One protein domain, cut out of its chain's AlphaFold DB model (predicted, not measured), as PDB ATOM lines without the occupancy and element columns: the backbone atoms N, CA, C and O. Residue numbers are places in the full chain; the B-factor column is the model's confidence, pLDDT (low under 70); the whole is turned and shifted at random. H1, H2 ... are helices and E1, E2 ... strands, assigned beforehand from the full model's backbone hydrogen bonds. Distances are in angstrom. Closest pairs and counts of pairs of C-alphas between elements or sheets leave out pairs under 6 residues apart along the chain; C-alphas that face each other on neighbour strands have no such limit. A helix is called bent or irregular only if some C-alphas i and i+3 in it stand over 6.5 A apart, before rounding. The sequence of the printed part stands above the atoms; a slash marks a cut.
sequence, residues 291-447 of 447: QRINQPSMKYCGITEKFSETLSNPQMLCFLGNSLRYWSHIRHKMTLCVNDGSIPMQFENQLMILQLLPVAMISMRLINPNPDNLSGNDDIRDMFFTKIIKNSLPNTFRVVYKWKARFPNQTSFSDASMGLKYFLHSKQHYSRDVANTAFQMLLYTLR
ATOM      1  N   GLN A 291     -11.579 -26.636  29.381       67.44
ATOM      2  CA  GLN A 291     -12.789 -25.877  29.713       67.44
ATOM      3  C   GLN A 291     -12.534 -24.747  30.729       67.44
ATOM      4  O   GLN A 291     -13.179 -23.700  30.666       67.44
ATOM      5  N   ARG A 292     -11.550 -24.899  31.626       67.81
ATOM      6  CA  ARG A 292     -11.143 -23.854  32.588       67.81
ATOM      7  C   ARG A 292     -10.284 -22.765  31.947       67.81
ATOM      8  O   ARG A 292     -10.343 -21.605  32.360       67.81
ATOM      9  N   ILE A 293      -9.522 -23.123  30.916       64.75
ATOM     10  CA  ILE A 293      -8.759 -22.188  30.072       64.75
ATOM     11  C   ILE A 293      -9.682 -21.480  29.071       64.75
ATOM     12  O   ILE A 293      -9.342 -20.403  28.576       64.75
ATOM     13  N   ASN A 294     -10.890 -22.020  28.870       57.81
ATOM     14  CA  ASN A 294     -11.847 -21.564  27.876       57.81
ATOM     15  C   ASN A 294     -12.174 -20.070  27.992       57.81
ATOM     16  O   ASN A 294     -12.257 -19.406  26.977       57.81
ATOM     17  N   GLN A 295     -12.288 -19.468  29.181       58.81
ATOM     18  CA  GLN A 295     -12.605 -18.029  29.261       58.81
ATOM     19  C   GLN A 295     -11.511 -17.111  28.661       58.81
ATOM     20  O   GLN A 295     -11.831 -16.320  27.771       58.81
ATOM     21  N   PRO A 296     -10.225 -17.200  29.061       55.09
ATOM     22  CA  PRO A 296      -9.150 -16.470  28.380       55.09
ATOM     23  C   PRO A 296      -8.914 -16.927  26.934       55.09
ATOM     24  O   PRO A 296      -8.675 -16.095  26.058       55.09
ATOM     25  N   SER A 297      -9.050 -18.224  26.629       55.69
ATOM     26  CA  SER A 297      -8.933 -18.699  25.245       55.69
ATOM     27  C   SER A 297     -10.129 -18.314  24.370       55.69
ATOM     28  O   SER A 297      -9.987 -18.289  23.156       55.69
ATOM     29  N   MET A 298     -11.284 -17.943  24.930       55.47
ATOM     30  CA  MET A 298     -12.420 -17.380  24.191       55.47
ATOM     31  C   MET A 298     -12.130 -15.953  23.727       55.47
ATOM     32  O   MET A 298     -12.581 -15.586  22.645       55.47
ATOM     33  N   LYS A 299     -11.313 -15.169  24.456       66.94
ATOM     34  CA  LYS A 299     -10.758 -13.919  23.903       66.94
ATOM     35  C   LYS A 299      -9.886 -14.239  22.682       66.94
ATOM     36  O   LYS A 299     -10.103 -13.665  21.623       66.94
ATOM     37  N   TYR A 300      -8.968 -15.205  22.785       69.06
ATOM     38  CA  TYR A 300      -8.132 -15.647  21.656       69.06
ATOM     39  C   TYR A 300      -8.966 -16.128  20.452       69.06
ATOM     40  O   TYR A 300      -8.799 -15.635  19.333       69.06
ATOM     41  N   CYS A 301      -9.888 -17.067  20.678       67.94
ATOM     42  CA  CYS A 301     -10.735 -17.651  19.646       67.94
ATOM     43  C   CYS A 301     -11.659 -16.596  19.038       67.94
ATOM     44  O   CYS A 301     -11.756 -16.534  17.823       67.94
ATOM     45  N   GLY A 302     -12.248 -15.718  19.852       77.94
ATOM     46  CA  GLY A 302     -13.114 -14.637  19.385       77.94
ATOM     47  C   GLY A 302     -12.379 -13.585  18.550       77.94
ATOM     48  O   GLY A 302     -12.927 -13.093  17.568       77.94
ATOM     49  N   ILE A 303     -11.123 -13.255  18.882       82.94
ATOM     50  CA  ILE A 303     -10.287 -12.377  18.040       82.94
ATOM     51  C   ILE A 303      -9.964 -13.068  16.713       82.94
ATOM     52  O   ILE A 303     -10.128 -12.471  15.653       82.94
ATOM     53  N   THR A 304      -9.549 -14.334  16.770       83.38
ATOM     54  CA  THR A 304      -9.196 -15.130  15.583       83.38
ATOM     55  C   THR A 304     -10.400 -15.313  14.651       83.38
ATOM     56  O   THR A 304     -10.277 -15.221  13.433       83.38
ATOM     57  N   GLU A 305     -11.582 -15.518  15.224       85.12
ATOM     58  CA  GLU A 305     -12.856 -15.620  14.518       85.12
ATOM     59  C   GLU A 305     -13.223 -14.305  13.826       85.12
ATOM     60  O   GLU A 305     -13.443 -14.300  12.615       85.12
ATOM     61  N   LYS A 306     -13.167 -13.172  14.535       85.12
ATOM     62  CA  LYS A 306     -13.351 -11.844  13.926       85.12
ATOM     63  C   LYS A 306     -12.358 -11.591  12.791       85.12
ATOM     64  O   LYS A 306     -12.719 -11.106  11.724       85.12
ATOM     65  N   PHE A 307     -11.094 -11.958  12.987       86.81
ATOM     66  CA  PHE A 307     -10.054 -11.810  11.969       86.81
ATOM     67  C   PHE A 307     -10.357 -12.638  10.723       86.81
ATOM     68  O   PHE A 307     -10.215 -12.135   9.604       86.81
ATOM     69  N   SER A 308     -10.854 -13.861  10.916       84.31
ATOM     70  CA  SER A 308     -11.277 -14.731   9.823       84.31
ATOM     71  C   SER A 308     -12.419 -14.146   8.997       84.31
ATOM     72  O   SER A 308     -12.506 -14.454   7.816       84.31
ATOM     73  N   GLU A 309     -13.239 -13.251   9.552       84.00
ATOM     74  CA  GLU A 309     -14.344 -12.586   8.851       84.00
ATOM     75  C   GLU A 309     -13.913 -11.284   8.158       84.00
ATOM     76  O   GLU A 309     -14.369 -10.983   7.055       84.00
ATOM     77  N   THR A 310     -13.016 -10.513   8.778       82.38
ATOM     78  CA  THR A 310     -12.740  -9.124   8.370       82.38
ATOM     79  C   THR A 310     -11.462  -8.953   7.535       82.38
ATOM     80  O   THR A 310     -11.410  -8.113   6.629       82.38
ATOM     81  N   LEU A 311     -10.409  -9.725   7.821       84.19
ATOM     82  CA  LEU A 311      -9.055  -9.458   7.314       84.19
ATOM     83  C   LEU A 311      -8.735 -10.151   5.991       84.19
ATOM     84  O   LEU A 311      -9.402 -11.098   5.592       84.19
ATOM     85  N   SER A 312      -7.701  -9.695   5.287       86.38
ATOM     86  CA  SER A 312      -7.172 -10.412   4.118       86.38
ATOM     87  C   SER A 312      -6.402 -11.685   4.522       86.38
ATOM     88  O   SER A 312      -5.910 -11.785   5.648       86.38
ATOM     89  N   ASN A 313      -6.240 -12.647   3.601       86.25
ATOM     90  CA  ASN A 313      -5.449 -13.865   3.847       86.25
ATOM     91  C   ASN A 313      -4.008 -13.576   4.325       86.25
ATOM     92  O   ASN A 313      -3.592 -14.197   5.306       86.25
ATOM     93  N   PRO A 314      -3.248 -12.626   3.729       88.06
ATOM     94  CA  PRO A 314      -1.921 -12.273   4.231       88.06
ATOM     95  C   PRO A 314      -1.934 -11.783   5.682       88.06
ATOM     96  O   PRO A 314      -1.073 -12.171   6.467       88.06
ATOM     97  N   GLN A 315      -2.911 -10.948   6.049       88.94
ATOM     98  CA  GLN A 315      -3.034 -10.418   7.408       88.94
ATOM     99  C   GLN A 315      -3.397 -11.520   8.406       88.94
ATOM    100  O   GLN A 315      -2.801 -11.585   9.478       88.94
ATOM    101  N   MET A 316      -4.311 -12.425   8.039       89.81
ATOM    102  CA  MET A 316      -4.660 -13.579   8.871       89.81
ATOM    103  C   MET A 316      -3.447 -14.494   9.098       89.81
ATOM    104  O   MET A 316      -3.151 -14.862  10.231       89.81
ATOM    105  N   LEU A 317      -2.684 -14.810   8.047       90.44
ATOM    106  CA  LEU A 317      -1.471 -15.628   8.166       90.44
ATOM    107  C   LEU A 317      -0.372 -14.937   8.984       90.44
ATOM    108  O   LEU A 317       0.276 -15.587   9.807       90.44
ATOM    109  N   CYS A 318      -0.201 -13.623   8.815       90.88
ATOM    110  CA  CYS A 318       0.700 -12.813   9.635       90.88
ATOM    111  C   CYS A 318       0.309 -12.872  11.120       90.88
ATOM    112  O   CYS A 318       1.151 -13.147  11.976       90.88
ATOM    113  N   PHE A 319      -0.979 -12.701  11.429       91.88
ATOM    114  CA  PHE A 319      -1.507 -12.828  12.784       91.88
ATOM    115  C   PHE A 319      -1.247 -14.213  13.386       91.88
ATOM    116  O   PHE A 319      -0.775 -14.306  14.518       91.88
ATOM    117  N   LEU A 320      -1.485 -15.290  12.633       91.31
ATOM    118  CA  LEU A 320      -1.223 -16.658  13.094       91.31
ATOM    119  C   LEU A 320       0.272 -16.900  13.350       91.31
ATOM    120  O   LEU A 320       0.635 -17.521  14.348       91.31
ATOM    121  N   GLY A 321       1.149 -16.382  12.483       91.31
ATOM    122  CA  GLY A 321       2.601 -16.424  12.690       91.31
ATOM    123  C   GLY A 321       3.031 -15.694  13.966       91.31
ATOM    124  O   GLY A 321       3.783 -16.238  14.774       91.31
ATOM    125  N   ASN A 322       2.485 -14.497  14.200       90.81
ATOM    126  CA  ASN A 322       2.716 -13.744  15.434       90.81
ATOM    127  C   ASN A 322       2.190 -14.485  16.669       90.81
ATOM    128  O   ASN A 322       2.901 -14.576  17.665       90.81
ATOM    129  N   SER A 323       0.997 -15.076  16.585       90.56
ATOM    130  CA  SER A 323       0.387 -15.868  17.663       90.56
ATOM    131  C   SER A 323       1.289 -17.031  18.082       90.56
ATOM    132  O   SER A 323       1.503 -17.269  19.270       90.56
ATOM    133  N   LEU A 324       1.874 -17.730  17.105       90.31
ATOM    134  CA  LEU A 324       2.796 -18.833  17.359       90.31
ATOM    135  C   LEU A 324       4.108 -18.357  17.994       90.31
ATOM    136  O   LEU A 324       4.622 -18.986  18.921       90.31
ATOM    137  N   ARG A 325       4.637 -17.219  17.528       91.44
ATOM    138  CA  ARG A 325       5.813 -16.577  18.124       91.44
ATOM    139  C   ARG A 325       5.554 -16.217  19.588       91.44
ATOM    140  O   ARG A 325       6.347 -16.606  20.444       91.44
ATOM    141  N   TYR A 326       4.426 -15.577  19.895       91.38
ATOM    142  CA  TYR A 326       4.036 -15.225  21.266       91.38
ATOM    143  C   TYR A 326       3.869 -16.460  22.150       91.38
ATOM    144  O   TYR A 326       4.419 -16.510  23.250       91.38
ATOM    145  N   TRP A 327       3.205 -17.502  21.641       90.12
ATOM    146  CA  TRP A 327       3.101 -18.778  22.338       90.12
ATOM    147  C   TRP A 327       4.476 -19.372  22.663       90.12
ATOM    148  O   TRP A 327       4.706 -19.816  23.786       90.12
ATOM    149  N   SER A 328       5.433 -19.310  21.733       90.94
ATOM    150  CA  SER A 328       6.779 -19.849  21.957       90.94
ATOM    151  C   SER A 328       7.523 -19.197  23.135       90.94
ATOM    152  O   SER A 328       8.337 -19.861  23.783       90.94
ATOM    153  N   HIS A 329       7.201 -17.943  23.475       90.69
ATOM    154  CA  HIS A 329       7.771 -17.239  24.630       90.69
ATOM    155  C   HIS A 329       7.229 -17.726  25.978       90.69
ATOM    156  O   HIS A 329       7.924 -17.613  26.997       90.69
ATOM    157  N   ILE A 330       6.014 -18.279  26.000       88.81
ATOM    158  CA  ILE A 330       5.354 -18.693  27.241       88.81
ATOM    159  C   ILE A 330       5.187 -20.203  27.383       88.81
ATOM    160  O   ILE A 330       5.108 -20.667  28.512       88.81
ATOM    161  N   ARG A 331       5.198 -20.991  26.297       87.06
ATOM    162  CA  ARG A 331       4.839 -22.425  26.303       87.06
ATOM    163  C   ARG A 331       5.537 -23.265  27.375       87.06
ATOM    164  O   ARG A 331       4.920 -24.127  27.974       87.06
ATOM    165  N   HIS A 332       6.812 -22.988  27.646       87.56
ATOM    166  CA  HIS A 332       7.626 -23.729  28.618       87.56
ATOM    167  C   HIS A 332       7.297 -23.371  30.077       87.56
ATOM    168  O   HIS A 332       7.747 -24.045  30.996       87.56
ATOM    169  N   LYS A 333       6.545 -22.285  30.282       88.12
ATOM    170  CA  LYS A 333       6.029 -21.810  31.570       88.12
ATOM    171  C   LYS A 333       4.568 -22.219  31.772       88.12
ATOM    172  O   LYS A 333       4.037 -22.029  32.864       88.12
ATOM    173  N   MET A 334       3.916 -22.703  30.715       84.75
ATOM    174  CA  MET A 334       2.516 -23.101  30.727       84.75
ATOM    175  C   MET A 334       2.379 -24.551  31.166       84.75
ATOM    176  O   MET A 334       3.223 -25.398  30.879       84.75
ATOM    177  N   THR A 335       1.276 -24.818  31.841       81.06
ATOM    178  CA  THR A 335       0.890 -26.155  32.272       81.06
ATOM    179  C   THR A 335       0.296 -26.951  31.124       81.06
ATOM    180  O   THR A 335      -0.228 -26.385  30.161       81.06
ATOM    181  N   LEU A 336       0.356 -28.278  31.234       79.19
ATOM    182  CA  LEU A 336      -0.274 -29.158  30.266       79.19
ATOM    183  C   LEU A 336      -1.793 -28.944  30.261       79.19
ATOM    184  O   LEU A 336      -2.462 -29.123  31.279       79.19
ATOM    185  N   CYS A 337      -2.328 -28.596  29.095       75.88
ATOM    186  CA  CYS A 337      -3.764 -28.537  28.859       75.88
ATOM    187  C   CYS A 337      -4.248 -29.908  28.387       75.88
ATOM    188  O   CYS A 337      -3.662 -30.477  27.461       75.88
ATOM    189  N   VAL A 338      -5.326 -30.420  28.971       74.31
ATOM    190  CA  VAL A 338      -5.940 -31.691  28.559       74.31
ATOM    191  C   VAL A 338      -7.397 -31.484  28.163       74.31
ATOM    192  O   VAL A 338      -8.095 -30.667  28.761       74.31
ATOM    193  N   ASN A 339      -7.844 -32.223  27.149       70.25
ATOM    194  CA  ASN A 339      -9.261 -32.350  26.814       70.25
ATOM    195  C   ASN A 339      -9.788 -33.684  27.340       70.25
ATOM    196  O   ASN A 339      -9.135 -34.712  27.131       70.25
ATOM    197  N   ASP A 340     -10.930 -33.653  28.029       65.62
ATOM    198  CA  ASP A 340     -11.615 -34.833  28.578       65.62
ATOM    199  C   ASP A 340     -10.652 -35.821  29.279       65.62
ATOM    200  O   ASP A 340     -10.671 -37.033  29.058       65.62
ATOM    201  N   GLY A 341      -9.727 -35.272  30.078       61.31
ATOM    202  CA  GLY A 341      -8.808 -36.007  30.958       61.31
ATOM    203  C   GLY A 341      -7.749 -36.899  30.296       61.31
ATOM    204  O   GLY A 341      -6.954 -37.495  31.016       61.31
ATOM    205  N   SER A 342      -7.699 -37.008  28.964       64.62
ATOM    206  CA  SER A 342      -6.910 -38.061  28.298       64.62
ATOM    207  C   SER A 342      -6.043 -37.589  27.131       64.62
ATOM    208  O   SER A 342      -5.015 -38.211  26.861       64.62
ATOM    209  N   ILE A 343      -6.398 -36.489  26.457       67.69
ATOM    210  CA  ILE A 343      -5.668 -36.028  25.267       67.69
ATOM    211  C   ILE A 343      -4.946 -34.710  25.568       67.69
ATOM    212  O   ILE A 343      -5.607 -33.685  25.772       67.69
ATOM    213  N   PRO A 344      -3.598 -34.698  25.560       71.06
ATOM    214  CA  PRO A 344      -2.813 -33.474  25.630       71.06
ATOM    215  C   PRO A 344      -3.151 -32.546  24.461       71.06
ATOM    216  O   PRO A 344      -2.944 -32.886  23.294       71.06
ATOM    217  N   MET A 345      -3.645 -31.351  24.767       72.62
ATOM    218  CA  MET A 345      -3.920 -30.334  23.763       72.62
ATOM    219  C   MET A 345      -2.719 -29.419  23.591       72.62
ATOM    220  O   MET A 345      -2.315 -28.714  24.515       72.62
ATOM    221  N   GLN A 346      -2.184 -29.382  22.373       77.00
ATOM    222  CA  GLN A 346      -1.139 -28.437  21.995       77.00
ATOM    223  C   GLN A 346      -1.761 -27.264  21.242       77.00
ATOM    224  O   GLN A 346      -2.458 -27.440  20.238       77.00
ATOM    225  N   PHE A 347      -1.507 -26.054  21.731       81.06
ATOM    226  CA  PHE A 347      -1.963 -24.818  21.101       81.06
ATOM    227  C   PHE A 347      -1.368 -24.657  19.694       81.06
ATOM    228  O   PHE A 347      -2.049 -24.212  18.769       81.06
ATOM    229  N   GLU A 348      -0.134 -25.127  19.501       85.88
ATOM    230  CA  GLU A 348       0.543 -25.180  18.208       85.88
ATOM    231  C   GLU A 348      -0.251 -25.953  17.152       85.88
ATOM    232  O   GLU A 348      -0.260 -25.542  15.994       85.88
ATOM    233  N   ASN A 349      -0.951 -27.029  17.532       84.94
ATOM    234  CA  ASN A 349      -1.760 -27.804  16.588       84.94
ATOM    235  C   ASN A 349      -2.890 -26.951  16.002       84.94
ATOM    236  O   ASN A 349      -3.156 -27.019  14.805       84.94
ATOM    237  N   GLN A 350      -3.518 -26.110  16.828       85.81
ATOM    238  CA  GLN A 350      -4.624 -25.254  16.395       85.81
ATOM    239  C   GLN A 350      -4.138 -24.211  15.384       85.81
ATOM    240  O   GLN A 350      -4.755 -24.006  14.341       85.81
ATOM    241  N   LEU A 351      -2.997 -23.583  15.674       88.88
ATOM    242  CA  LEU A 351      -2.369 -22.602  14.792       88.88
ATOM    243  C   LEU A 351      -1.887 -23.221  13.478       88.88
ATOM    244  O   LEU A 351      -2.088 -22.630  12.419       88.88
ATOM    245  N   MET A 352      -1.299 -24.414  13.541       90.25
ATOM    246  CA  MET A 352      -0.814 -25.152  12.375       90.25
ATOM    247  C   MET A 352      -1.945 -25.476  11.396       90.25
ATOM    248  O   MET A 352      -1.814 -25.195  10.205       90.25
ATOM    249  N   ILE A 353      -3.084 -25.962  11.899       89.12
ATOM    250  CA  ILE A 353      -4.266 -26.247  11.072       89.12
ATOM    251  C   ILE A 353      -4.747 -24.984  10.356       89.12
ATOM    252  O   ILE A 353      -5.022 -25.018   9.157       89.12
ATOM    253  N   LEU A 354      -4.811 -23.855  11.068       89.81
ATOM    254  CA  LEU A 354      -5.227 -22.579  10.484       89.81
ATOM    255  C   LEU A 354      -4.217 -22.061   9.448       89.81
ATOM    256  O   LEU A 354      -4.625 -21.573   8.397       89.81
ATOM    257  N   GLN A 355      -2.910 -22.194   9.690       89.94
ATOM    258  CA  GLN A 355      -1.875 -21.778   8.735       89.94
ATOM    259  C   GLN A 355      -1.880 -22.612   7.446       89.94
ATOM    260  O   GLN A 355      -1.617 -22.072   6.370       89.94
ATOM    261  N   LEU A 356      -2.181 -23.911   7.542       89.56
ATOM    262  CA  LEU A 356      -2.236 -24.826   6.398       89.56
ATOM    263  C   LEU A 356      -3.603 -24.861   5.705       89.56
ATOM    264  O   LEU A 356      -3.725 -25.464   4.636       89.56
ATOM    265  N   LEU A 357      -4.616 -24.185   6.253       89.00
ATOM    266  CA  LEU A 357      -5.957 -24.146   5.674       89.00
ATOM    267  C   LEU A 357      -5.971 -23.690   4.202       89.00
ATOM    268  O   LEU A 357      -6.608 -24.378   3.406       89.00
ATOM    269  N   PRO A 358      -5.267 -22.613   3.783       87.94
ATOM    270  CA  PRO A 358      -5.245 -22.214   2.373       87.94
ATOM    271  C   PRO A 358      -4.713 -23.313   1.446       87.94
ATOM    272  O   PRO A 358      -5.221 -23.478   0.339       87.94
ATOM    273  N   VAL A 359      -3.725 -24.088   1.908       86.88
ATOM    274  CA  VAL A 359      -3.150 -25.212   1.153       86.88
ATOM    275  C   VAL A 359      -4.190 -26.316   1.006       86.88
ATOM    276  O   VAL A 359      -4.524 -26.685  -0.113       86.88
ATOM    277  N   ALA A 360      -4.774 -26.763   2.122       84.31
ATOM    278  CA  ALA A 360      -5.800 -27.803   2.122       84.31
ATOM    279  C   ALA A 360      -7.006 -27.432   1.238       84.31
ATOM    280  O   ALA A 360      -7.496 -28.260   0.475       84.31
ATOM    281  N   MET A 361      -7.449 -26.174   1.296       81.25
ATOM    282  CA  MET A 361      -8.566 -25.662   0.500       81.25
ATOM    283  C   MET A 361      -8.293 -25.672  -1.003       81.25
ATOM    284  O   MET A 361      -9.190 -25.983  -1.787       81.25
ATOM    285  N   ILE A 362      -7.073 -25.320  -1.413       77.50
ATOM    286  CA  ILE A 362      -6.677 -25.318  -2.822       77.50
ATOM    287  C   ILE A 362      -6.527 -26.743  -3.338       77.50
ATOM    288  O   ILE A 362      -7.048 -27.041  -4.412       77.50
ATOM    289  N   SER A 363      -5.905 -27.640  -2.573       75.00
ATOM    290  CA  SER A 363      -5.747 -29.026  -3.009       75.00
ATOM    291  C   SER A 363      -7.087 -29.750  -3.159       75.00
ATOM    292  O   SER A 363      -7.327 -30.385  -4.182       75.00
ATOM    293  N   MET A 364      -8.012 -29.566  -2.207       71.94
ATOM    294  CA  MET A 364      -9.375 -30.113  -2.300       71.94
ATOM    295  C   MET A 364     -10.160 -29.602  -3.516       71.94
ATOM    296  O   MET A 364     -11.123 -30.238  -3.916       71.94
ATOM    297  N   ARG A 365      -9.805 -28.443  -4.084       70.12
ATOM    298  CA  ARG A 365     -10.527 -27.840  -5.218       70.12
ATOM    299  C   ARG A 365      -9.869 -28.105  -6.569       70.12
ATOM    300  O   ARG A 365     -10.569 -28.422  -7.521       70.12
ATOM    301  N   LEU A 366      -8.554 -27.905  -6.668       65.81
ATOM    302  CA  LEU A 366      -7.824 -27.939  -7.942       65.81
ATOM    303  C   LEU A 366      -7.271 -29.322  -8.280       65.81
ATOM    304  O   LEU A 366      -7.158 -29.647  -9.456       65.81
ATOM    305  N   ILE A 367      -6.904 -30.107  -7.267       61.97
ATOM    306  CA  ILE A 367      -6.269 -31.416  -7.465       61.97
ATOM    307  C   ILE A 367      -7.337 -32.519  -7.470       61.97
ATOM    308  O   ILE A 367      -7.234 -33.452  -8.258       61.97
ATOM    309  N   ASN A 368      -8.408 -32.372  -6.679       59.06
ATOM    310  CA  ASN A 368      -9.465 -33.381  -6.546       59.06
ATOM    311  C   ASN A 368     -10.892 -32.791  -6.649       59.06
ATOM    312  O   ASN A 368     -11.595 -32.700  -5.644       59.06
ATOM    313  N   PRO A 369     -11.359 -32.407  -7.853       56.69
ATOM    314  CA  PRO A 369     -12.666 -31.766  -8.047       56.69
ATOM    315  C   PRO A 369     -13.880 -32.674  -7.762       56.69
ATOM    316  O   PRO A 369     -14.977 -32.154  -7.572       56.69
ATOM    317  N   ASN A 370     -13.692 -34.000  -7.693       56.03
ATOM    318  CA  ASN A 370     -14.710 -34.970  -7.272       56.03
ATOM    319  C   ASN A 370     -14.318 -35.604  -5.923       56.03
ATOM    320  O   ASN A 370     -13.534 -36.559  -5.916       56.03
ATOM    321  N   PRO A 371     -14.856 -35.128  -4.786       54.16
ATOM    322  CA  PRO A 371     -14.578 -35.722  -3.478       54.16
ATOM    323  C   PRO A 371     -15.046 -37.184  -3.380       54.16
ATOM    324  O   PRO A 371     -14.418 -37.967  -2.676       54.16
ATOM    325  N   ASP A 372     -16.061 -37.579  -4.157       52.47
ATOM    326  CA  ASP A 372     -16.599 -38.947  -4.163       52.47
ATOM    327  C   ASP A 372     -15.623 -39.987  -4.755       52.47
ATOM    328  O   ASP A 372     -15.695 -41.171  -4.420       52.47
ATOM    329  N   ASN A 373     -14.647 -39.557  -5.568       51.78
ATOM    330  CA  ASN A 373     -13.594 -40.434  -6.098       51.78
ATOM    331  C   ASN A 373     -12.436 -40.651  -5.107       51.78
ATOM    332  O   ASN A 373     -11.631 -41.558  -5.302       51.78
ATOM    333  N   LEU A 374     -12.343 -39.842  -4.043       52.06
ATOM    334  CA  LEU A 374     -11.368 -40.029  -2.962       52.06
ATOM    335  C   LEU A 374     -11.866 -41.017  -1.900       52.06
ATOM    336  O   LEU A 374     -11.045 -41.562  -1.168       52.06
ATOM    337  N   SER A 375     -13.177 -41.258  -1.822       50.09
ATOM    338  CA  SER A 375     -13.828 -42.208  -0.901       50.09
ATOM    339  C   SER A 375     -13.583 -43.685  -1.233       50.09
ATOM    340  O   SER A 375     -14.059 -44.562  -0.516       50.09
ATOM    341  N   GLY A 376     -12.829 -43.989  -2.291       52.88
ATOM    342  CA  GLY A 376     -12.367 -45.346  -2.571       52.88
ATOM    343  C   GLY A 376     -11.097 -45.695  -1.786       52.88
ATOM    344  O   GLY A 376     -10.009 -45.588  -2.338       52.88
ATOM    345  N   ASN A 377     -11.242 -46.151  -0.536       57.34
ATOM    346  CA  ASN A 377     -10.224 -46.869   0.258       57.34
ATOM    347  C   ASN A 377      -8.895 -46.135   0.576       57.34
ATOM    348  O   ASN A 377      -7.821 -46.635   0.235       57.34
ATOM    349  N   ASP A 378      -8.915 -45.011   1.301       73.75
ATOM    350  CA  ASP A 378      -7.704 -44.515   1.994       73.75
ATOM    351  C   ASP A 378      -7.937 -44.426   3.511       73.75
ATOM    352  O   ASP A 378      -7.987 -43.345   4.102       73.75
ATOM    353  N   ASP A 379      -8.074 -45.599   4.144       80.44
ATOM    354  CA  ASP A 379      -8.278 -45.749   5.593       80.44
ATOM    355  C   ASP A 379      -7.215 -44.997   6.406       80.44
ATOM    356  O   ASP A 379      -7.494 -44.444   7.468       80.44
ATOM    357  N   ILE A 380      -5.981 -44.935   5.894       82.19
ATOM    358  CA  ILE A 380      -4.862 -44.260   6.558       82.19
ATOM    359  C   ILE A 380      -5.107 -42.749   6.596       82.19
ATOM    360  O   ILE A 380      -4.913 -42.111   7.638       82.19
ATOM    361  N   ARG A 381      -5.547 -42.166   5.479       79.94
ATOM    362  CA  ARG A 381      -5.894 -40.745   5.403       79.94
ATOM    363  C   ARG A 381      -7.101 -40.408   6.280       79.94
ATOM    364  O   ARG A 381      -7.073 -39.394   6.980       79.94
ATOM    365  N   ASP A 382      -8.120 -41.259   6.305       80.44
ATOM    366  CA  ASP A 382      -9.313 -41.046   7.133       80.44
ATOM    367  C   ASP A 382      -8.993 -41.162   8.630       80.44
ATOM    368  O   ASP A 382      -9.420 -40.323   9.434       80.44
ATOM    369  N   MET A 383      -8.145 -42.122   9.015       84.75
ATOM    370  CA  MET A 383      -7.582 -42.212  10.364       84.75
ATOM    371  C   MET A 383      -6.786 -40.954  10.729       84.75
ATOM    372  O   MET A 383      -6.915 -40.444  11.848       84.75
ATOM    373  N   PHE A 384      -5.989 -40.422   9.797       87.00
ATOM    374  CA  PHE A 384      -5.225 -39.195  10.008       87.00
ATOM    375  C   PHE A 384      -6.138 -37.984  10.243       87.00
ATOM    376  O   PHE A 384      -5.990 -37.303  11.261       87.00
ATOM    377  N   PHE A 385      -7.115 -37.718   9.371       84.06
ATOM    378  CA  PHE A 385      -8.026 -36.582   9.555       84.06
ATOM    379  C   PHE A 385      -8.906 -36.740  10.797       84.06
ATOM    380  O   PHE A 385      -9.111 -35.766  11.524       84.06
ATOM    381  N   THR A 386      -9.336 -37.961  11.122       85.69
ATOM    382  CA  THR A 386     -10.039 -38.252  12.381       85.69
ATOM    383  C   THR A 386      -9.173 -37.903  13.592       85.69
ATOM    384  O   THR A 386      -9.660 -37.298  14.550       85.69
ATOM    385  N   LYS A 387      -7.873 -38.221  13.554       85.69
ATOM    386  CA  LYS A 387      -6.916 -37.831  14.599       85.69
ATOM    387  C   LYS A 387      -6.762 -36.311  14.691       85.69
ATOM    388  O   LYS A 387      -6.766 -35.780  15.799       85.69
ATOM    389  N   ILE A 388      -6.656 -35.606  13.560       84.62
ATOM    390  CA  ILE A 388      -6.606 -34.134  13.540       84.62
ATOM    391  C   ILE A 388      -7.853 -33.549  14.200       84.62
ATOM    392  O   ILE A 388      -7.723 -32.692  15.071       84.62
ATOM    393  N   ILE A 389      -9.042 -34.038  13.842       83.56
ATOM    394  CA  ILE A 389     -10.314 -33.568  14.402       83.56
ATOM    395  C   ILE A 389     -10.373 -33.802  15.911       83.56
ATOM    396  O   ILE A 389     -10.664 -32.865  16.651       83.56
ATOM    397  N   LYS A 390     -10.018 -35.004  16.383       82.25
ATOM    398  CA  LYS A 390      -9.984 -35.331  17.818       82.25
ATOM    399  C   LYS A 390      -8.994 -34.473  18.613       82.25
ATOM    400  O   LYS A 390      -9.243 -34.173  19.775       82.25
ATOM    401  N   ASN A 391      -7.895 -34.051  17.987       79.44
ATOM    402  CA  ASN A 391      -6.860 -33.221  18.611       79.44
ATOM    403  C   ASN A 391      -7.103 -31.707  18.445       79.44
ATOM    404  O   ASN A 391      -6.253 -30.892  18.823       79.44
ATOM    405  N   SER A 392      -8.235 -31.316  17.860       80.62
ATOM    406  CA  SER A 392      -8.565 -29.929  17.538       80.62
ATOM    407  C   SER A 392      -9.725 -29.407  18.367       80.62
ATOM    408  O   SER A 392     -10.629 -30.140  18.754       80.62
ATOM    409  N   LEU A 393      -9.711 -28.103  18.622       79.19
ATOM    410  CA  LEU A 393     -10.779 -27.444  19.359       79.19
ATOM    411  C   LEU A 393     -11.990 -27.175  18.462       79.19
ATOM    412  O   LEU A 393     -11.814 -26.745  17.316       79.19
ATOM    413  N   PRO A 394     -13.221 -27.260  19.003       80.50
ATOM    414  CA  PRO A 394     -14.422 -26.828  18.291       80.50
ATOM    415  C   PRO A 394     -14.310 -25.392  17.757       80.50
ATOM    416  O   PRO A 394     -14.711 -25.107  16.631       80.50
ATOM    417  N   ASN A 395     -13.695 -24.490  18.529       80.44
ATOM    418  CA  ASN A 395     -13.476 -23.105  18.111       80.44
ATOM    419  C   ASN A 395     -12.502 -22.981  16.932       80.44
ATOM    420  O   ASN A 395     -12.717 -22.139  16.065       80.44
ATOM    421  N   THR A 396     -11.472 -23.825  16.853       85.25
ATOM    422  CA  THR A 396     -10.572 -23.862  15.690       85.25
ATOM    423  C   THR A 396     -11.359 -24.213  14.435       85.25
ATOM    424  O   THR A 396     -11.231 -23.531  13.423       85.25
ATOM    425  N   PHE A 397     -12.249 -25.206  14.510       85.75
ATOM    426  CA  PHE A 397     -13.105 -25.553  13.377       85.75
ATOM    427  C   PHE A 397     -14.112 -24.461  13.028       85.75
ATOM    428  O   PHE A 397     -14.326 -24.210  11.848       85.75
ATOM    429  N   ARG A 398     -14.681 -23.749  14.010       86.44
ATOM    430  CA  ARG A 398     -15.527 -22.570  13.733       86.44
ATOM    431  C   ARG A 398     -14.783 -21.525  12.901       86.44
ATOM    432  O   ARG A 398     -15.317 -21.068  11.893       86.44
ATOM    433  N   VAL A 399     -13.538 -21.214  13.272       87.69
ATOM    434  CA  VAL A 399     -12.663 -20.327  12.488       87.69
ATOM    435  C   VAL A 399     -12.406 -20.912  11.099       87.69
ATOM    436  O   VAL A 399     -12.530 -20.192  10.113       87.69
ATOM    437  N   VAL A 400     -12.095 -22.209  10.994       88.31
ATOM    438  CA  VAL A 400     -11.893 -22.887   9.701       88.31
ATOM    439  C   VAL A 400     -13.118 -22.739   8.804       88.31
ATOM    440  O   VAL A 400     -12.959 -22.355   7.653       88.31
ATOM    441  N   TYR A 401     -14.330 -22.995   9.302       87.12
ATOM    442  CA  TYR A 401     -15.559 -22.881   8.514       87.12
ATOM    443  C   TYR A 401     -15.827 -21.442   8.064       87.12
ATOM    444  O   TYR A 401     -16.133 -21.216   6.892       87.12
ATOM    445  N   LYS A 402     -15.663 -20.465   8.963       86.56
ATOM    446  CA  LYS A 402     -15.848 -19.042   8.645       86.56
ATOM    447  C   LYS A 402     -14.824 -18.538   7.636       86.56
ATOM    448  O   LYS A 402     -15.188 -17.892   6.656       86.56
ATOM    449  N   TRP A 403     -13.556 -18.893   7.821       86.56
ATOM    450  CA  TRP A 403     -12.508 -18.536   6.874       86.56
ATOM    451  C   TRP A 403     -12.708 -19.250   5.533       86.56
ATOM    452  O   TRP A 403     -12.635 -18.612   4.486       86.56
ATOM    453  N   LYS A 404     -13.052 -20.547   5.554       83.88
ATOM    454  CA  LYS A 404     -13.385 -21.357   4.371       83.88
ATOM    455  C   LYS A 404     -14.454 -20.686   3.509       83.88
ATOM    456  O   LYS A 404     -14.291 -20.620   2.291       83.88
ATOM    457  N   ALA A 405     -15.513 -20.164   4.129       82.19
ATOM    458  CA  ALA A 405     -16.606 -19.488   3.432       82.19
ATOM    459  C   ALA A 405     -16.147 -18.258   2.621       82.19
ATOM    460  O   ALA A 405     -16.818 -17.864   1.671       82.19
ATOM    461  N   ARG A 406     -14.986 -17.677   2.952       77.88
ATOM    462  CA  ARG A 406     -14.409 -16.519   2.257       77.88
ATOM    463  C   ARG A 406     -13.457 -16.860   1.126       77.88
ATOM    464  O   ARG A 406     -12.955 -15.938   0.494       77.88
ATOM    465  N   PHE A 407     -13.180 -18.134   0.864       70.19
ATOM    466  CA  PHE A 407     -12.453 -18.519  -0.340       70.19
ATOM    467  C   PHE A 407     -13.479 -18.706  -1.473       70.19
ATOM    468  O   PHE A 407     -14.065 -19.792  -1.570       70.19
ATOM    469  N   PRO A 408     -13.737 -17.697  -2.338       60.22
ATOM    470  CA  PRO A 408     -14.603 -17.869  -3.505       60.22
ATOM    471  C   PRO A 408     -14.013 -18.908  -4.471       60.22
ATOM    472  O   PRO A 408     -12.891 -19.382  -4.280       60.22
ATOM    473  N   ASN A 409     -14.727 -19.220  -5.553       55.72
ATOM    474  CA  ASN A 409     -14.280 -20.130  -6.623       55.72
ATOM    475  C   ASN A 409     -12.957 -19.710  -7.318       55.72
ATOM    476  O   ASN A 409     -12.464 -20.436  -8.171       55.72
ATOM    477  N   GLN A 410     -12.361 -18.570  -6.946       51.94
ATOM    478  CA  GLN A 410     -11.109 -18.015  -7.475       51.94
ATOM    479  C   GLN A 410      -9.967 -18.029  -6.437       51.94
ATOM    480  O   GLN A 410      -9.211 -17.069  -6.311       51.94
ATOM    481  N   THR A 411      -9.840 -19.095  -5.644       60.78
ATOM    482  CA  THR A 411      -8.658 -19.293  -4.785       60.78
ATOM    483  C   THR A 411      -7.394 -19.331  -5.635       60.78
ATOM    484  O   THR A 411      -7.268 -20.188  -6.509       60.78
ATOM    485  N   SER A 412      -6.452 -18.426  -5.379       69.56
ATOM    486  CA  SER A 412      -5.220 -18.354  -6.159       69.56
ATOM    487  C   SER A 412      -4.159 -19.284  -5.570       69.56
ATOM    488  O   SER A 412      -3.999 -19.365  -4.355       69.56
ATOM    489  N   PHE A 413      -3.350 -19.932  -6.410       80.62
ATOM    490  CA  PHE A 413      -2.161 -20.678  -5.960       80.62
ATOM    491  C   PHE A 413      -1.212 -19.813  -5.095       80.62
ATOM    492  O   PHE A 413      -0.439 -20.330  -4.283       80.62
ATOM    493  N   SER A 414      -1.310 -18.482  -5.225       82.88
ATOM    494  CA  SER A 414      -0.620 -17.502  -4.383       82.88
ATOM    495  C   SER A 414      -1.003 -17.624  -2.903       82.88
ATOM    496  O   SER A 414      -0.122 -17.567  -2.047       82.88
ATOM    497  N   ASP A 415      -2.276 -17.881  -2.579       81.62
ATOM    498  CA  ASP A 415      -2.743 -18.035  -1.196       81.62
ATOM    499  C   ASP A 415      -2.170 -19.298  -0.530       81.62
ATOM    500  O   ASP A 415      -1.675 -19.229   0.597       81.62
ATOM    501  N   ALA A 416      -2.156 -20.437  -1.238       84.56
ATOM    502  CA  ALA A 416      -1.499 -21.664  -0.767       84.56
ATOM    503  C   ALA A 416       0.010 -21.459  -0.599       84.56
ATOM    504  O   ALA A 416       0.579 -21.800   0.439       84.56
ATOM    505  N   SER A 417       0.656 -20.852  -1.599       87.19
ATOM    506  CA  SER A 417       2.090 -20.548  -1.560       87.19
ATOM    507  C   SER A 417       2.443 -19.652  -0.374       87.19
ATOM    508  O   SER A 417       3.469 -19.839   0.278       87.19
ATOM    509  N   MET A 418       1.590 -18.678  -0.067       87.50
ATOM    510  CA  MET A 418       1.753 -17.799   1.080       87.50
ATOM    511  C   MET A 418       1.553 -18.551   2.400       87.50
ATOM    512  O   MET A 418       2.385 -18.401   3.293       87.50
ATOM    513  N   GLY A 419       0.526 -19.400   2.509       86.62
ATOM    514  CA  GLY A 419       0.325 -20.284   3.664       86.62
ATOM    515  C   GLY A 419       1.562 -21.141   3.956       86.62
ATOM    516  O   GLY A 419       2.077 -21.126   5.076       86.62
ATOM    517  N   LEU A 420       2.124 -21.778   2.923       88.25
ATOM    518  CA  LEU A 420       3.373 -22.543   3.020       88.25
ATOM    519  C   LEU A 420       4.559 -21.677   3.458       88.25
ATOM    520  O   LEU A 420       5.314 -22.081   4.340       88.25
ATOM    521  N   LYS A 421       4.729 -20.477   2.885       90.06
ATOM    522  CA  LYS A 421       5.806 -19.552   3.280       90.06
ATOM    523  C   LYS A 421       5.710 -19.170   4.758       90.06
ATOM    524  O   LYS A 421       6.717 -19.223   5.460       90.06
ATOM    525  N   TYR A 422       4.521 -18.817   5.249       88.38
ATOM    526  CA  TYR A 422       4.321 -18.480   6.663       88.38
ATOM    527  C   TYR A 422       4.553 -19.680   7.583       88.38
ATOM    528  O   TYR A 422       5.199 -19.528   8.625       88.38
ATOM    529  N   PHE A 423       4.103 -20.872   7.187       87.06
ATOM    530  CA  PHE A 423       4.384 -22.106   7.918       87.06
ATOM    531  C   PHE A 423       5.897 -22.374   8.006       87.06
ATOM    532  O   PHE A 423       6.429 -22.578   9.098       87.06
ATOM    533  N   LEU A 424       6.618 -22.282   6.883       88.31
ATOM    534  CA  LEU A 424       8.070 -22.479   6.830       88.31
ATOM    535  C   LEU A 424       8.838 -21.445   7.659       88.31
ATOM    536  O   LEU A 424       9.781 -21.818   8.356       88.31
ATOM    537  N   HIS A 425       8.431 -20.172   7.635       88.50
ATOM    538  CA  HIS A 425       9.015 -19.143   8.503       88.50
ATOM    539  C   HIS A 425       8.762 -19.421   9.986       88.50
ATOM    540  O   HIS A 425       9.605 -19.115  10.826       88.50
ATOM    541  N   SER A 426       7.629 -20.045  10.313       86.62
ATOM    542  CA  SER A 426       7.254 -20.337  11.695       86.62
ATOM    543  C   SER A 426       7.769 -21.688  12.205       86.62
ATOM    544  O   SER A 426       7.582 -22.004  13.379       86.62
ATOM    545  N   LYS A 427       8.457 -22.478  11.365       85.62
ATOM    546  CA  LYS A 427       8.867 -23.862  11.672       85.62
ATOM    547  C   LYS A 427       9.659 -24.013  12.972       85.62
ATOM    548  O   LYS A 427       9.502 -25.003  13.673       85.62
ATOM    549  N   GLN A 428      10.477 -23.014  13.309       87.38
ATOM    550  CA  GLN A 428      11.313 -23.002  14.515       87.38
ATOM    551  C   GLN A 428      10.502 -22.976  15.821       87.38
ATOM    552  O   GLN A 428      11.028 -23.281  16.889       87.38
ATOM    553  N   HIS A 429       9.225 -22.599  15.745       86.69
ATOM    554  CA  HIS A 429       8.338 -22.511  16.897       86.69
ATOM    555  C   HIS A 429       7.507 -23.785  17.100       86.69
ATOM    556  O   HIS A 429       6.921 -23.948  18.168       86.69
ATOM    557  N   TYR A 430       7.490 -24.714  16.140       85.88
ATOM    558  CA  TYR A 430       6.771 -25.979  16.269       85.88
ATOM    559  C   TYR A 430       7.569 -27.030  17.046       85.88
ATOM    560  O   TYR A 430       8.799 -27.075  16.992       85.88
ATOM    561  N   SER A 431       6.858 -27.891  17.779       83.44
ATOM    562  CA  SER A 431       7.439 -29.128  18.302       83.44
ATOM    563  C   SER A 431       7.695 -30.108  17.151       83.44
ATOM    564  O   SER A 431       7.114 -29.984  16.066       83.44
ATOM    565  N   ARG A 432       8.543 -31.114  17.387       85.44
ATOM    566  CA  ARG A 432       8.793 -32.182  16.407       85.44
ATOM    567  C   ARG A 432       7.494 -32.884  15.993       85.44
ATOM    568  O   ARG A 432       7.301 -33.155  14.812       85.44
ATOM    569  N   ASP A 433       6.594 -33.119  16.943       84.31
ATOM    570  CA  ASP A 433       5.324 -33.806  16.694       84.31
ATOM    571  C   ASP A 433       4.370 -32.965  15.841       84.31
ATOM    572  O   ASP A 433       3.753 -33.484  14.908       84.31
ATOM    573  N   VAL A 434       4.293 -31.655  16.100       84.75
ATOM    574  CA  VAL A 434       3.472 -30.740  15.292       84.75
ATOM    575  C   VAL A 434       4.045 -30.625  13.880       84.75
ATOM    576  O   VAL A 434       3.294 -30.661  12.910       84.75
ATOM    577  N   ALA A 435       5.374 -30.556  13.741       85.94
ATOM    578  CA  ALA A 435       6.033 -30.517  12.437       85.94
ATOM    579  C   ALA A 435       5.781 -31.797  11.619       85.94
ATOM    580  O   ALA A 435       5.466 -31.712  10.432       85.94
ATOM    581  N   ASN A 436       5.843 -32.973  12.254       87.75
ATOM    582  CA  ASN A 436       5.489 -34.245  11.617       87.75
ATOM    583  C   ASN A 436       4.017 -34.269  11.186       87.75
ATOM    584  O   ASN A 436       3.703 -34.692  10.077       87.75
ATOM    585  N   THR A 437       3.122 -33.778  12.046       87.88
ATOM    586  CA  THR A 437       1.682 -33.699  11.762       87.88
ATOM    587  C   THR A 437       1.399 -32.772  10.578       87.88
ATOM    588  O   THR A 437       0.632 -33.124   9.687       87.88
ATOM    589  N   ALA A 438       2.063 -31.619  10.521       88.50
ATOM    590  CA  ALA A 438       1.977 -30.692   9.399       88.50
ATOM    591  C   ALA A 438       2.497 -31.310   8.094       88.50
ATOM    592  O   ALA A 438       1.865 -31.176   7.051       88.50
ATOM    593  N   PHE A 439       3.624 -32.028   8.146       88.31
ATOM    594  CA  PHE A 439       4.168 -32.730   6.983       88.31
ATOM    595  C   PHE A 439       3.207 -33.807   6.465       88.31
ATOM    596  O   PHE A 439       2.937 -33.865   5.268       88.31
ATOM    597  N   GLN A 440       2.628 -34.607   7.363       88.31
ATOM    598  CA  GLN A 440       1.589 -35.581   7.018       88.31
ATOM    599  C   GLN A 440       0.359 -34.898   6.406       88.31
ATOM    600  O   GLN A 440      -0.132 -35.342   5.373       88.31
ATOM    601  N   MET A 441      -0.093 -33.776   6.976       87.69
ATOM    602  CA  MET A 441      -1.202 -32.995   6.426       87.69
ATOM    603  C   MET A 441      -0.907 -32.521   5.002       87.69
ATOM    604  O   MET A 441      -1.779 -32.621   4.145       87.69
ATOM    605  N   LEU A 442       0.309 -32.048   4.722       87.12
ATOM    606  CA  LEU A 442       0.729 -31.659   3.375       87.12
ATOM    607  C   LEU A 442       0.756 -32.848   2.409       87.12
ATOM    608  O   LEU A 442       0.258 -32.719   1.297       87.12
ATOM    609  N   LEU A 443       1.262 -34.011   2.832       84.94
ATOM    610  CA  LEU A 443       1.252 -35.225   2.010       84.94
ATOM    611  C   LEU A 443      -0.171 -35.659   1.648       84.94
ATOM    612  O   LEU A 443      -0.450 -35.921   0.486       84.94
ATOM    613  N   TYR A 444      -1.071 -35.716   2.628       81.75
ATOM    614  CA  TYR A 444      -2.444 -36.172   2.406       81.75
ATOM    615  C   TYR A 444      -3.324 -35.152   1.690       81.75
ATOM    616  O   TYR A 444      -4.343 -35.530   1.124       81.75
ATOM    617  N   THR A 445      -2.968 -33.867   1.747       77.75
ATOM    618  CA  THR A 445      -3.715 -32.818   1.046       77.75
ATOM    619  C   THR A 445      -3.228 -32.642  -0.384       77.75
ATOM    620  O   THR A 445      -4.059 -32.375  -1.233       77.75
ATOM    621  N   LEU A 446      -1.927 -32.763  -0.667       73.88
ATOM    622  CA  LEU A 446      -1.342 -32.510  -1.995       73.88
ATOM    623  C   LEU A 446      -1.256 -33.745  -2.905       73.88
ATOM    624  O   LEU A 446      -0.905 -33.589  -4.074       73.88
ATOM    625  N   ARG A 447      -1.522 -34.939  -2.371       62.53
ATOM    626  CA  ARG A 447      -1.684 -36.172  -3.147       62.53
ATOM    627  C   ARG A 447      -3.035 -36.185  -3.850       62.53
ATOM    628  O   ARG A 447      -3.050 -36.673  -4.997       62.53
TER     629      ARG A 447
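Overview. This is residues 291 to 447 of the 447 residues of an uncharacterized protein of Callosobruchus maculatus (UniProt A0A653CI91). A bent helix, H3, has its first arm in the middle of a cluster of helices: H2, H6 and H7 pack along it, while H1 and H5 lie side by side as a pair at another side. A small hairpin of two strands, E1 and E2, sits near one end of the long axis, and residues 369 to 377, before H4, stick out near the other. The printed part has 157 residues, in the order H1 H2 E1 E2 H3 H4 H5 H6 H7, seven named helices and two antiparallel strands. The class is mostly helix; the whole is compact, with a radius of gyration of the C-alphas of 15.5 A and spans of 44 by 34 by 27 A.

Along the chain. E1 is residues 337 to 339 and E2 residues 343 to 345. H2, residues 313 to 333, is 31.0 A long, with a kink of 30 degrees near residue 327. H3, residues 347 to 367, was assigned by its hydrogen bonds as one helix but is bent, with C-alphas 355 and 358 7.2 A apart; its arms are H3a, 347 to 355, and H3b, 358 to 367. H1, residues 291 to 310, is 27.1 A long from C-alpha 291 at (-12.789, -25.877, 29.713), with a kink of 50 degrees near residue 298. H4 is residues 379 to 390, H5 394 to 405, H6 413 to 429, 25.2 A long, and H7 432 to 446, 21.0 A long, ending at C-alpha 446 at (-1.342, -32.510, -1.995).

Arrangement. In the hairpin E1 and E2, N 345 and O 337 are 2.8 A apart, within hydrogen-bond range. H3a touches H2, closest C-alphas Leu 317 and Gln 355 at 6.2 A, at a shallow tilt of 13 degrees, opposite ways. H7 touches H3a with residues 434 to 438 alone, closest C-alphas Asn 349 and Val 434 at 6.1 A. H6 touches H3b with residues 413 to 420 alone, closest C-alphas Val 359 and Ala 416 at 4.4 A, at a steep tilt of 40 degrees. H5 only just touches H3a, with 3 pairs of C-alphas within 8 A, the closest Gln 350 and Thr 396 at 6.1 A. H1 touches H5 with residues 301 to 309 alone, closest C-alphas Ser 308 and Trp 403 at 5.0 A, the same way at 5 degrees, a shallow tilt. H4 is close to H7 but not clearly touching, closest C-alphas Arg 381 and Tyr 444 at 6.5 A. Every O i to N i+4 pair is within hydrogen-bond range in H3a, H3b, H4, H5 and H7; in H1 13 of 16 are, in H2 14 of 17 and in H6 11 of 13.

Size, cuts and confidence. The C-alphas farthest apart, Lys 333 and Asn 373, are 46.4 A apart. The printed part has no cut, and the link from H3 to H4, 11 residues, is long. Mean pLDDT of the printed part is 79.4; it is under 70 at residues 291 to 301, 340 to 343, 366 to 377, 408 to 412 and 447.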